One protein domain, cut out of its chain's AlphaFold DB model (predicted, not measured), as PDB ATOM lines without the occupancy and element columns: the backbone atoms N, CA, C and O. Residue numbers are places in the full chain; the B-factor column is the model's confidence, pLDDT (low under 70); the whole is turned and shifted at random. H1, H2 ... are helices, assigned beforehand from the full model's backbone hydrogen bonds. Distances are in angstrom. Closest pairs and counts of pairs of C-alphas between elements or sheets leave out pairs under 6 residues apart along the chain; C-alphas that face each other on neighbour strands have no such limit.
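Overview. This is residues 52 to 118 of the 118 residues of an uncharacterized protein of Fluviispira multicolorata (UniProt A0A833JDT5). A small body, made of helix H1, the short helix H2 and loops, has one long arm that sticks out, residues 101 to 118, with H3 in it. The 67 printed residues hold three named helices, in the order H1, H2, H3, and no named strand; the class is all helix, with 30 residues in named elements, under half. The whole is extended, with a radius of gyration of the C-alphas of 18.2 A, and spans 56 by 28 by 16 A.

Arrangement. H1, residues 52 to 64, and H2, residues 72 to 76, are only just apart, at 8.4 A between their closest C-alphas. H3, residues 105 to 116, is apart from both. In the three helices every O i to N i+4 pair is within hydrogen-bond range.

Along the chain. H1 begins at C-alpha 52 (-12.024, -33.427, -35.700) and is 18.1 A long. H2 is 6.0 A long. H3 is 16.4 A long and ends at C-alpha 116 (-44.537, -38.199, -24.953).

Size, cuts and confidence. The C-alphas farthest apart, of Ile 80 and Cys 118, are 56.4 A apart. The printed part has no cut. The link from H2 to H3, 28 residues, is long. Residues 99 to 106, 108 and 118 have pLDDT under 70.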
ATOM      1  N   HIS A  52     -13.307 -33.954 -35.227       83.56
ATOM      2  CA  HIS A  52     -12.024 -33.427 -35.700       83.56
ATOM      3  C   HIS A  52     -10.811 -34.020 -34.964       83.56
ATOM      4  O   HIS A  52      -9.728 -34.082 -35.535       83.56
ATOM      5  N   ILE A  53     -10.980 -34.482 -33.718       89.06
ATOM      6  CA  ILE A  53      -9.919 -35.180 -32.976       89.06
ATOM      7  C   ILE A  53      -9.759 -36.604 -33.503       89.06
ATOM      8  O   ILE A  53      -8.637 -37.076 -33.627       89.06
ATOM      9  N   ARG A  54     -10.858 -37.284 -33.851       87.81
ATOM     10  CA  ARG A  54     -10.786 -38.627 -34.448       87.81
ATOM     11  C   ARG A  54     -10.106 -38.613 -35.812       87.81
ATOM     12  O   ARG A  54      -9.283 -39.477 -36.079       87.81
ATOM     13  N   GLU A  55     -10.432 -37.630 -36.648       88.19
ATOM     14  CA  GLU A  55      -9.750 -37.428 -37.933       88.19
ATOM     15  C   GLU A  55      -8.245 -37.227 -37.715       88.19
ATOM     16  O   GLU A  55      -7.439 -37.945 -38.296       88.19
ATOM     17  N   TYR A  56      -7.872 -36.343 -36.787       92.50
ATOM     18  CA  TYR A  56      -6.470 -36.090 -36.461       92.50
ATOM     19  C   TYR A  56      -5.750 -37.305 -35.852       92.50
ATOM     20  O   TYR A  56      -4.577 -37.529 -36.127       92.50
ATOM     21  N   HIS A  57      -6.445 -38.118 -35.054       92.69
ATOM     22  CA  HIS A  57      -5.921 -39.380 -34.529       92.69
ATOM     23  C   HIS A  57      -5.619 -40.380 -35.649       92.69
ATOM     24  O   HIS A  57      -4.582 -41.033 -35.617       92.69
ATOM     25  N   ASN A  58      -6.492 -40.493 -36.651       92.69
ATOM     26  CA  ASN A  58      -6.235 -41.381 -37.782       92.69
ATOM     27  C   ASN A  58      -5.003 -40.918 -38.566       92.69
ATOM     28  O   ASN A  58      -4.124 -41.725 -38.834       92.69
ATOM     29  N   GLU A  59      -4.875 -39.614 -38.820       93.94
ATOM     30  CA  GLU A  59      -3.673 -39.063 -39.457       93.94
ATOM     31  C   GLU A  59      -2.402 -39.277 -38.621       93.94
ATOM     32  O   GLU A  59      -1.320 -39.497 -39.168       93.94
ATOM     33  N   PHE A  60      -2.523 -39.224 -37.292       96.06
ATOM     34  CA  PHE A  60      -1.429 -39.547 -36.380       96.06
ATOM     35  C   PHE A  60      -0.975 -40.994 -36.551       96.06
ATOM     36  O   PHE A  60       0.218 -41.236 -36.730       96.06
ATOM     37  N   LEU A  61      -1.915 -41.939 -36.557       96.50
ATOM     38  CA  LEU A  61      -1.609 -43.349 -36.774       96.50
ATOM     39  C   LEU A  61      -1.037 -43.607 -38.171       96.50
ATOM     40  O   LEU A  61      -0.071 -44.358 -38.289       96.50
ATOM     41  N   ASP A  62      -1.570 -42.952 -39.204       96.19
ATOM     42  CA  ASP A  62      -1.093 -43.089 -40.583       96.19
ATOM     43  C   ASP A  62       0.363 -42.616 -40.735       96.19
ATOM     44  O   ASP A  62       1.141 -43.224 -41.471       96.19
ATOM     45  N   LYS A  63       0.754 -41.539 -40.034       96.06
ATOM     46  CA  LYS A  63       2.110 -40.971 -40.118       96.06
ATOM     47  C   LYS A  63       3.115 -41.633 -39.173       96.06
ATOM     48  O   LYS A  63       4.275 -41.803 -39.551       96.06
ATOM     49  N   TYR A  64       2.713 -41.947 -37.944       96.94
ATOM     50  CA  TYR A  64       3.635 -42.336 -36.869       96.94
ATOM     51  C   TYR A  64       3.473 -43.782 -36.387       96.94
ATOM     52  O   TYR A  64       4.383 -44.296 -35.737       96.94
ATOM     53  N   GLY A  65       2.370 -44.452 -36.726       96.25
ATOM     54  CA  GLY A  65       2.047 -45.784 -36.222       96.25
ATOM     55  C   GLY A  65       1.602 -45.786 -34.755       96.25
ATOM     56  O   GLY A  65       1.311 -44.745 -34.169       96.25
ATOM     57  N   VAL A  66       1.527 -46.982 -34.163       96.25
ATOM     58  CA  VAL A  66       1.057 -47.195 -32.777       96.25
ATOM     59  C   VAL A  66       2.188 -47.316 -31.752       96.25
ATOM     60  O   VAL A  66       1.952 -47.121 -30.565       96.25
ATOM     61  N   ASP A  67       3.415 -47.590 -32.201       96.88
ATOM     62  CA  ASP A  67       4.551 -47.947 -31.334       96.88
ATOM     63  C   ASP A  67       5.561 -46.802 -31.153       96.88
ATOM     64  O   ASP A  67       6.714 -47.023 -30.776       96.88
ATOM     65  N   ARG A  68       5.157 -45.564 -31.462       93.19
ATOM     66  CA  ARG A  68       6.029 -44.389 -31.389       93.19
ATOM     67  C   ARG A  68       5.407 -43.279 -30.558       93.19
ATOM     68  O   ARG A  68       4.326 -42.781 -30.855       93.19
ATOM     69  N   GLU A  69       6.172 -42.810 -29.583       96.62
ATOM     70  CA  GLU A  69       5.902 -41.545 -28.910       96.62
ATOM     71  C   GLU A  69       6.456 -40.383 -29.746       96.62
ATOM     72  O   GLU A  69       7.582 -40.426 -30.251       96.62
ATOM     73  N   VAL A  70       5.651 -39.334 -29.910       97.06
ATOM     74  CA  VAL A  70       6.006 -38.126 -30.664       97.06
ATOM     75  C   VAL A  70       5.880 -36.932 -29.732       97.06
ATOM     76  O   VAL A  70       4.878 -36.784 -29.031       97.06
ATOM     77  N   SER A  71       6.889 -36.062 -29.723       97.12
ATOM     78  CA  SER A  71       6.828 -34.821 -28.949       97.12
ATOM     79  C   SER A  71       5.650 -33.964 -29.413       97.12
ATOM     80  O   SER A  71       5.448 -33.781 -30.610       97.12
ATOM     81  N   ILE A  72       4.911 -33.363 -28.475       95.19
ATOM     82  CA  ILE A  72       3.805 -32.447 -28.802       95.19
ATOM     83  C   ILE A  72       4.293 -31.272 -29.664       95.19
ATOM     84  O   ILE A  72       3.556 -30.797 -30.523       95.19
ATOM     85  N   GLN A  73       5.538 -30.822 -29.472       95.00
ATOM     86  CA  GLN A  73       6.124 -29.757 -30.291       95.00
ATOM     87  C   GLN A  73       6.329 -30.207 -31.739       95.00
ATOM     88  O   GLN A  73       5.970 -29.468 -32.644       95.00
ATOM     89  N   GLU A  74       6.850 -31.422 -31.952       96.00
ATOM     90  CA  GLU A  74       6.988 -32.004 -33.292       96.00
ATOM     91  C   GLU A  74       5.614 -32.215 -33.920       96.00
ATOM     92  O   GLU A  74       5.399 -31.804 -35.049       96.00
ATOM     93  N   LEU A  75       4.672 -32.808 -33.184       95.81
ATOM     94  CA  LEU A  75       3.337 -33.121 -33.681       95.81
ATOM     95  C   LEU A  75       2.593 -31.873 -34.178       95.81
ATOM     96  O   LEU A  75       1.979 -31.907 -35.245       95.81
ATOM     97  N   LEU A  76       2.657 -30.781 -33.411       94.56
ATOM     98  CA  LEU A  76       1.973 -29.526 -33.726       94.56
ATOM     99  C   LEU A  76       2.752 -28.623 -34.692       94.56
ATOM    100  O   LEU A  76       2.207 -27.602 -35.112       94.56
ATOM    101  N   ASP A  77       3.986 -28.976 -35.055       93.88
ATOM    102  CA  ASP A  77       4.753 -28.259 -36.071       93.88
ATOM    103  C   ASP A  77       4.198 -28.564 -37.472       93.88
ATOM    104  O   ASP A  77       3.902 -29.711 -37.811       93.88
ATOM    105  N   GLU A  78       4.032 -27.534 -38.299       91.56
ATOM    106  CA  GLU A  78       3.442 -27.677 -39.637       91.56
ATOM    107  C   GLU A  78       4.412 -28.245 -40.681       91.56
ATOM    108  O   GLU A  78       3.974 -28.778 -41.697       91.56
ATOM    109  N   ASN A  79       5.722 -28.142 -40.443       92.69
ATOM    110  CA  ASN A  79       6.755 -28.558 -41.387       92.69
ATOM    111  C   ASN A  79       7.194 -30.002 -41.147       92.69
ATOM    112  O   ASN A  79       7.384 -30.756 -42.100       92.69
ATOM    113  N   ILE A  80       7.373 -30.388 -39.881       94.44
ATOM    114  CA  ILE A  80       7.835 -31.739 -39.515       94.44
ATOM    115  C   ILE A  80       6.696 -32.633 -39.012       94.44
ATOM    116  O   ILE A  80       6.756 -33.858 -39.164       94.44
ATOM    117  N   GLY A  81       5.635 -32.033 -38.471       94.81
ATOM    118  CA  GLY A  81       4.524 -32.689 -37.792       94.81
ATOM    119  C   GLY A  81       3.266 -32.883 -38.622       94.81
ATOM    120  O   GLY A  81       3.306 -33.046 -39.842       94.81
ATOM    121  N   LEU A  82       2.130 -32.908 -37.929       94.62
ATOM    122  CA  LEU A  82       0.799 -32.814 -38.530       94.62
ATOM    123  C   LEU A  82       0.241 -31.386 -38.465       94.62
ATOM    124  O   LEU A  82      -0.835 -31.132 -39.013       94.62
ATOM    125  N   GLY A  83       0.928 -30.455 -37.804       94.44
ATOM    126  CA  GLY A  83       0.404 -29.119 -37.552       94.44
ATOM    127  C   GLY A  83      -0.778 -29.116 -36.578       94.44
ATOM    128  O   GLY A  83      -1.197 -30.148 -36.050       94.44
ATOM    129  N   ALA A  84      -1.346 -27.937 -36.334       93.69
ATOM    130  CA  ALA A  84      -2.467 -27.762 -35.412       93.69
ATOM    131  C   ALA A  84      -3.739 -28.499 -35.870       93.69
ATOM    132  O   ALA A  84      -4.022 -28.574 -37.064       93.69
ATOM    133  N   LEU A  85      -4.549 -28.977 -34.919       92.12
ATOM    134  CA  LEU A  85      -5.838 -29.621 -35.199       92.12
ATOM    135  C   LEU A  85      -6.877 -28.622 -35.729       92.12
ATOM    136  O   LEU A  85      -6.903 -27.460 -35.324       92.12
ATOM    137  N   ALA A  86      -7.828 -29.097 -36.539       90.94
ATOM    138  CA  ALA A  86      -8.927 -28.266 -37.029       90.94
ATOM    139  C   ALA A  86      -9.685 -27.569 -35.884       90.94
ATOM    140  O   ALA A  86     -10.131 -28.207 -34.932       90.94
ATOM    141  N   GLY A  87      -9.858 -26.249 -35.997       87.44
ATOM    142  CA  GLY A  87     -10.517 -25.420 -34.981       87.44
ATOM    143  C   GLY A  87      -9.586 -24.811 -33.930       87.44
ATOM    144  O   GLY A  87     -10.026 -23.936 -33.181       87.44
ATOM    145  N   TYR A  88      -8.311 -25.207 -33.887       91.50
ATOM    146  CA  TYR A  88      -7.342 -24.593 -32.984       91.50
ATOM    147  C   TYR A  88      -7.015 -23.166 -33.429       91.50
ATOM    148  O   TYR A  88      -6.834 -22.882 -34.615       91.50
ATOM    149  N   LYS A  89      -6.949 -22.261 -32.446       91.19
ATOM    150  CA  LYS A  89      -6.573 -20.853 -32.650       91.19
ATOM    151  C   LYS A  89      -5.102 -20.581 -32.331       91.19
ATOM    152  O   LYS A  89      -4.566 -19.591 -32.814       91.19
ATOM    153  N   TYR A  90      -4.475 -21.438 -31.524       89.50
ATOM    154  CA  TYR A  90      -3.107 -21.262 -31.043       89.50
ATOM    155  C   TYR A  90      -2.385 -22.622 -30.953       89.50
ATOM    156  O   TYR A  90      -2.667 -23.375 -30.019       89.50
ATOM    157  N   PRO A  91      -1.470 -22.945 -31.885       86.81
ATOM    158  CA  PRO A  91      -1.246 -22.250 -33.157       86.81
ATOM    159  C   PRO A  91      -2.498 -22.276 -34.050       86.81
ATOM    160  O   PRO A  91      -3.385 -23.116 -33.878       86.81
ATOM    161  N   GLN A  92      -2.617 -21.300 -34.953       89.19
ATOM    162  CA  GLN A  92      -3.772 -21.215 -35.843       89.19
ATOM    163  C   GLN A  92      -3.763 -22.404 -36.802       89.19
ATOM    164  O   GLN A  92      -2.838 -22.566 -37.583       89.19
ATOM    165  N   SER A  93      -4.825 -23.203 -36.776       90.69
ATOM    166  CA  SER A  93      -4.987 -24.301 -37.721       90.69
ATOM    167  C   SER A  93      -5.525 -23.815 -39.061       90.69
ATOM    168  O   SER A  93      -6.580 -23.180 -39.125       90.69
ATOM    169  N   TYR A  94      -4.888 -24.248 -40.148       85.88
ATOM    170  CA  TYR A  94      -5.414 -24.113 -41.512       85.88
ATOM    171  C   TYR A  94      -6.389 -25.234 -41.908       85.88
ATOM    172  O   TYR A  94      -7.050 -25.162 -42.948       85.88
ATOM    173  N   ARG A  95      -6.528 -26.267 -41.069       86.69
ATOM    174  CA  ARG A  95      -7.463 -27.379 -41.280       86.69
ATOM    175  C   ARG A  95      -8.906 -26.938 -41.047       86.69
ATOM    176  O   ARG A  95      -9.214 -26.224 -40.089       86.69
ATOM    177  N   LYS A  96      -9.811 -27.408 -41.907       83.44
ATOM    178  CA  LYS A  96     -11.254 -27.146 -41.810       83.44
ATOM    179  C   LYS A  96     -11.924 -28.218 -40.960       83.44
ATOM    180  O   LYS A  96     -11.667 -29.401 -41.148       83.44
ATOM    181  N   ILE A  97     -12.829 -27.813 -40.070       78.88
ATOM    182  CA  ILE A  97     -13.678 -28.762 -39.343       78.88
ATOM    183  C   ILE A  97     -14.673 -29.358 -40.342       78.88
ATOM    184  O   ILE A  97     -15.544 -28.643 -40.849       78.88
ATOM    185  N   GLN A  98     -14.564 -30.657 -40.613       71.12
ATOM    186  CA  GLN A  98     -15.564 -31.357 -41.408       71.12
ATOM    187  C   GLN A  98     -16.846 -31.507 -40.583       71.12
ATOM    188  O   GLN A  98     -16.873 -32.130 -39.520       71.12
ATOM    189  N   LYS A  99     -17.943 -30.912 -41.055       63.66
ATOM    190  CA  LYS A  99     -19.258 -31.047 -40.420       63.66
ATOM    191  C   LYS A  99     -19.928 -32.345 -40.871       63.66
ATOM    192  O   LYS A  99     -20.925 -32.310 -41.580       63.66
ATOM    193  N   ASN A 100     -19.416 -33.491 -40.435       57.84
ATOM    194  CA  ASN A 100     -20.151 -34.752 -40.550       57.84
ATOM    195  C   ASN A 100     -21.125 -34.895 -39.374       57.84
ATOM    196  O   ASN A 100     -20.939 -35.708 -38.471       57.84
ATOM    197  N   VAL A 101     -22.178 -34.075 -39.366       56.41
ATOM    198  CA  VAL A 101     -23.290 -34.251 -38.423       56.41
ATOM    199  C   VAL A 101     -24.194 -35.349 -38.977       56.41
ATOM    200  O   VAL A 101     -25.198 -35.074 -39.631       56.41
ATOM    201  N   LYS A 102     -23.844 -36.617 -38.740       57.56
ATOM    202  CA  LYS A 102     -24.842 -37.684 -38.858       57.56
ATOM    203  C   LYS A 102     -25.856 -37.466 -37.737       57.56
ATOM    204  O   LYS A 102     -25.499 -37.548 -36.564       57.56
ATOM    205  N   LYS A 103     -27.102 -37.138 -38.093       58.34
ATOM    206  CA  LYS A 103     -28.220 -37.103 -37.141       58.34
ATOM    207  C   LYS A 103     -28.274 -38.461 -36.445       58.34
ATOM    208  O   LYS A 103     -28.377 -39.488 -37.107       58.34
ATOM    209  N   ASN A 104     -28.164 -38.470 -35.121       66.81
ATOM    210  CA  ASN A 104     -28.333 -39.695 -34.361       66.81
ATOM    211  C   ASN A 104     -29.835 -39.906 -34.144       66.81
ATOM    212  O   ASN A 104     -30.406 -39.402 -33.179       66.81
ATOM    213  N   GLU A 105     -30.476 -40.598 -35.085       67.31
ATOM    214  CA  GLU A 105     -31.918 -40.883 -35.055       67.31
ATOM    215  C   GLU A 105     -32.343 -41.577 -33.755       67.31
ATOM    216  O   GLU A 105     -33.427 -41.318 -33.242       67.31
ATOM    217  N   LYS A 106     -31.447 -42.360 -33.141       68.50
ATOM    218  CA  LYS A 106     -31.688 -42.988 -31.839       68.50
ATOM    219  C   LYS A 106     -31.846 -41.961 -30.714       68.50
ATOM    220  O   LYS A 106     -32.723 -42.121 -29.877       68.50
ATOM    221  N   ILE A 107     -31.033 -40.900 -30.704       70.75
ATOM    222  CA  ILE A 107     -31.161 -39.807 -29.723       70.75
ATOM    223  C   ILE A 107     -32.455 -39.025 -29.962       70.75
ATOM    224  O   ILE A 107     -33.133 -38.672 -29.003       70.75
ATOM    225  N   LEU A 108     -32.813 -38.777 -31.226       69.50
ATOM    226  CA  LEU A 108     -34.069 -38.104 -31.563       69.50
ATOM    227  C   LEU A 108     -35.275 -38.893 -31.035       69.50
ATOM    228  O   LEU A 108     -36.159 -38.298 -30.432       69.50
ATOM    229  N   ASN A 109     -35.265 -40.217 -31.192       71.56
ATOM    230  CA  ASN A 109     -36.331 -41.077 -30.682       71.56
ATOM    231  C   ASN A 109     -36.383 -41.077 -29.147       71.56
ATOM    232  O   ASN A 109     -37.458 -40.893 -28.601       71.56
ATOM    233  N   ILE A 110     -35.237 -41.134 -28.453       75.62
ATOM    234  CA  ILE A 110     -35.189 -41.011 -26.980       75.62
ATOM    235  C   ILE A 110     -35.803 -39.682 -26.505       75.62
ATOM    236  O   ILE A 110     -36.523 -39.650 -25.510       75.62
ATOM    237  N   PHE A 111     -35.528 -38.578 -27.206       74.56
ATOM    238  CA  PHE A 111     -36.139 -37.282 -26.899       74.56
ATOM    239  C   PHE A 111     -37.651 -37.283 -27.130       74.56
ATOM    240  O   PHE A 111     -38.384 -36.748 -26.302       74.56
ATOM    241  N   LEU A 112     -38.109 -37.855 -28.245       75.31
ATOM    242  CA  LEU A 112     -39.532 -37.945 -28.569       75.31
ATOM    243  C   LEU A 112     -40.275 -38.805 -27.543       75.31
ATOM    244  O   LEU A 112     -41.297 -38.364 -27.034       75.31
ATOM    245  N   ASP A 113     -39.720 -39.956 -27.169       77.44
ATOM    246  CA  ASP A 113     -40.290 -40.841 -26.151       77.44
ATOM    247  C   ASP A 113     -40.418 -40.112 -24.804       77.44
ATOM    248  O   ASP A 113     -41.472 -40.147 -24.175       77.44
ATOM    249  N   LYS A 114     -39.390 -39.353 -24.398       74.38
ATOM    250  CA  LYS A 114     -39.423 -38.605 -23.132       74.38
ATOM    251  C   LYS A 114     -40.416 -37.442 -23.134       74.38
ATOM    252  O   LYS A 114     -40.994 -37.151 -22.095       74.38
ATOM    253  N   ILE A 115     -40.617 -36.779 -24.275       75.81
ATOM    254  CA  ILE A 115     -41.627 -35.717 -24.421       75.81
ATOM    255  C   ILE A 115     -43.044 -36.301 -24.391       75.81
ATOM    256  O   ILE A 115     -43.943 -35.650 -23.878       75.81
ATOM    257  N   MET A 116     -43.239 -37.512 -24.921       71.06
ATOM    258  CA  MET A 116     -44.537 -38.199 -24.953       71.06
ATOM    259  C   MET A 116     -44.933 -38.835 -23.608       71.06
ATOM    260  O   MET A 116     -46.097 -39.181 -23.425       71.06
ATOM    261  N   GLU A 117     -43.984 -39.008 -22.685       70.00
ATOM    262  CA  GLU A 117     -44.225 -39.437 -21.298       70.00
ATOM    263  C   GLU A 117     -44.641 -38.285 -20.358       70.00
ATOM    264  O   GLU A 117     -45.054 -38.555 -19.227       70.00
ATOM    265  N   CYS A 118     -44.519 -37.028 -20.803       49.91
ATOM    266  CA  CYS A 118     -44.972 -35.826 -20.094       49.91
ATOM    267  C   CYS A 118     -46.407 -35.449 -20.487       49.91
ATOM    268  O   CYS A 118     -47.137 -34.964 -19.593       49.91
TER     269      CYS A 118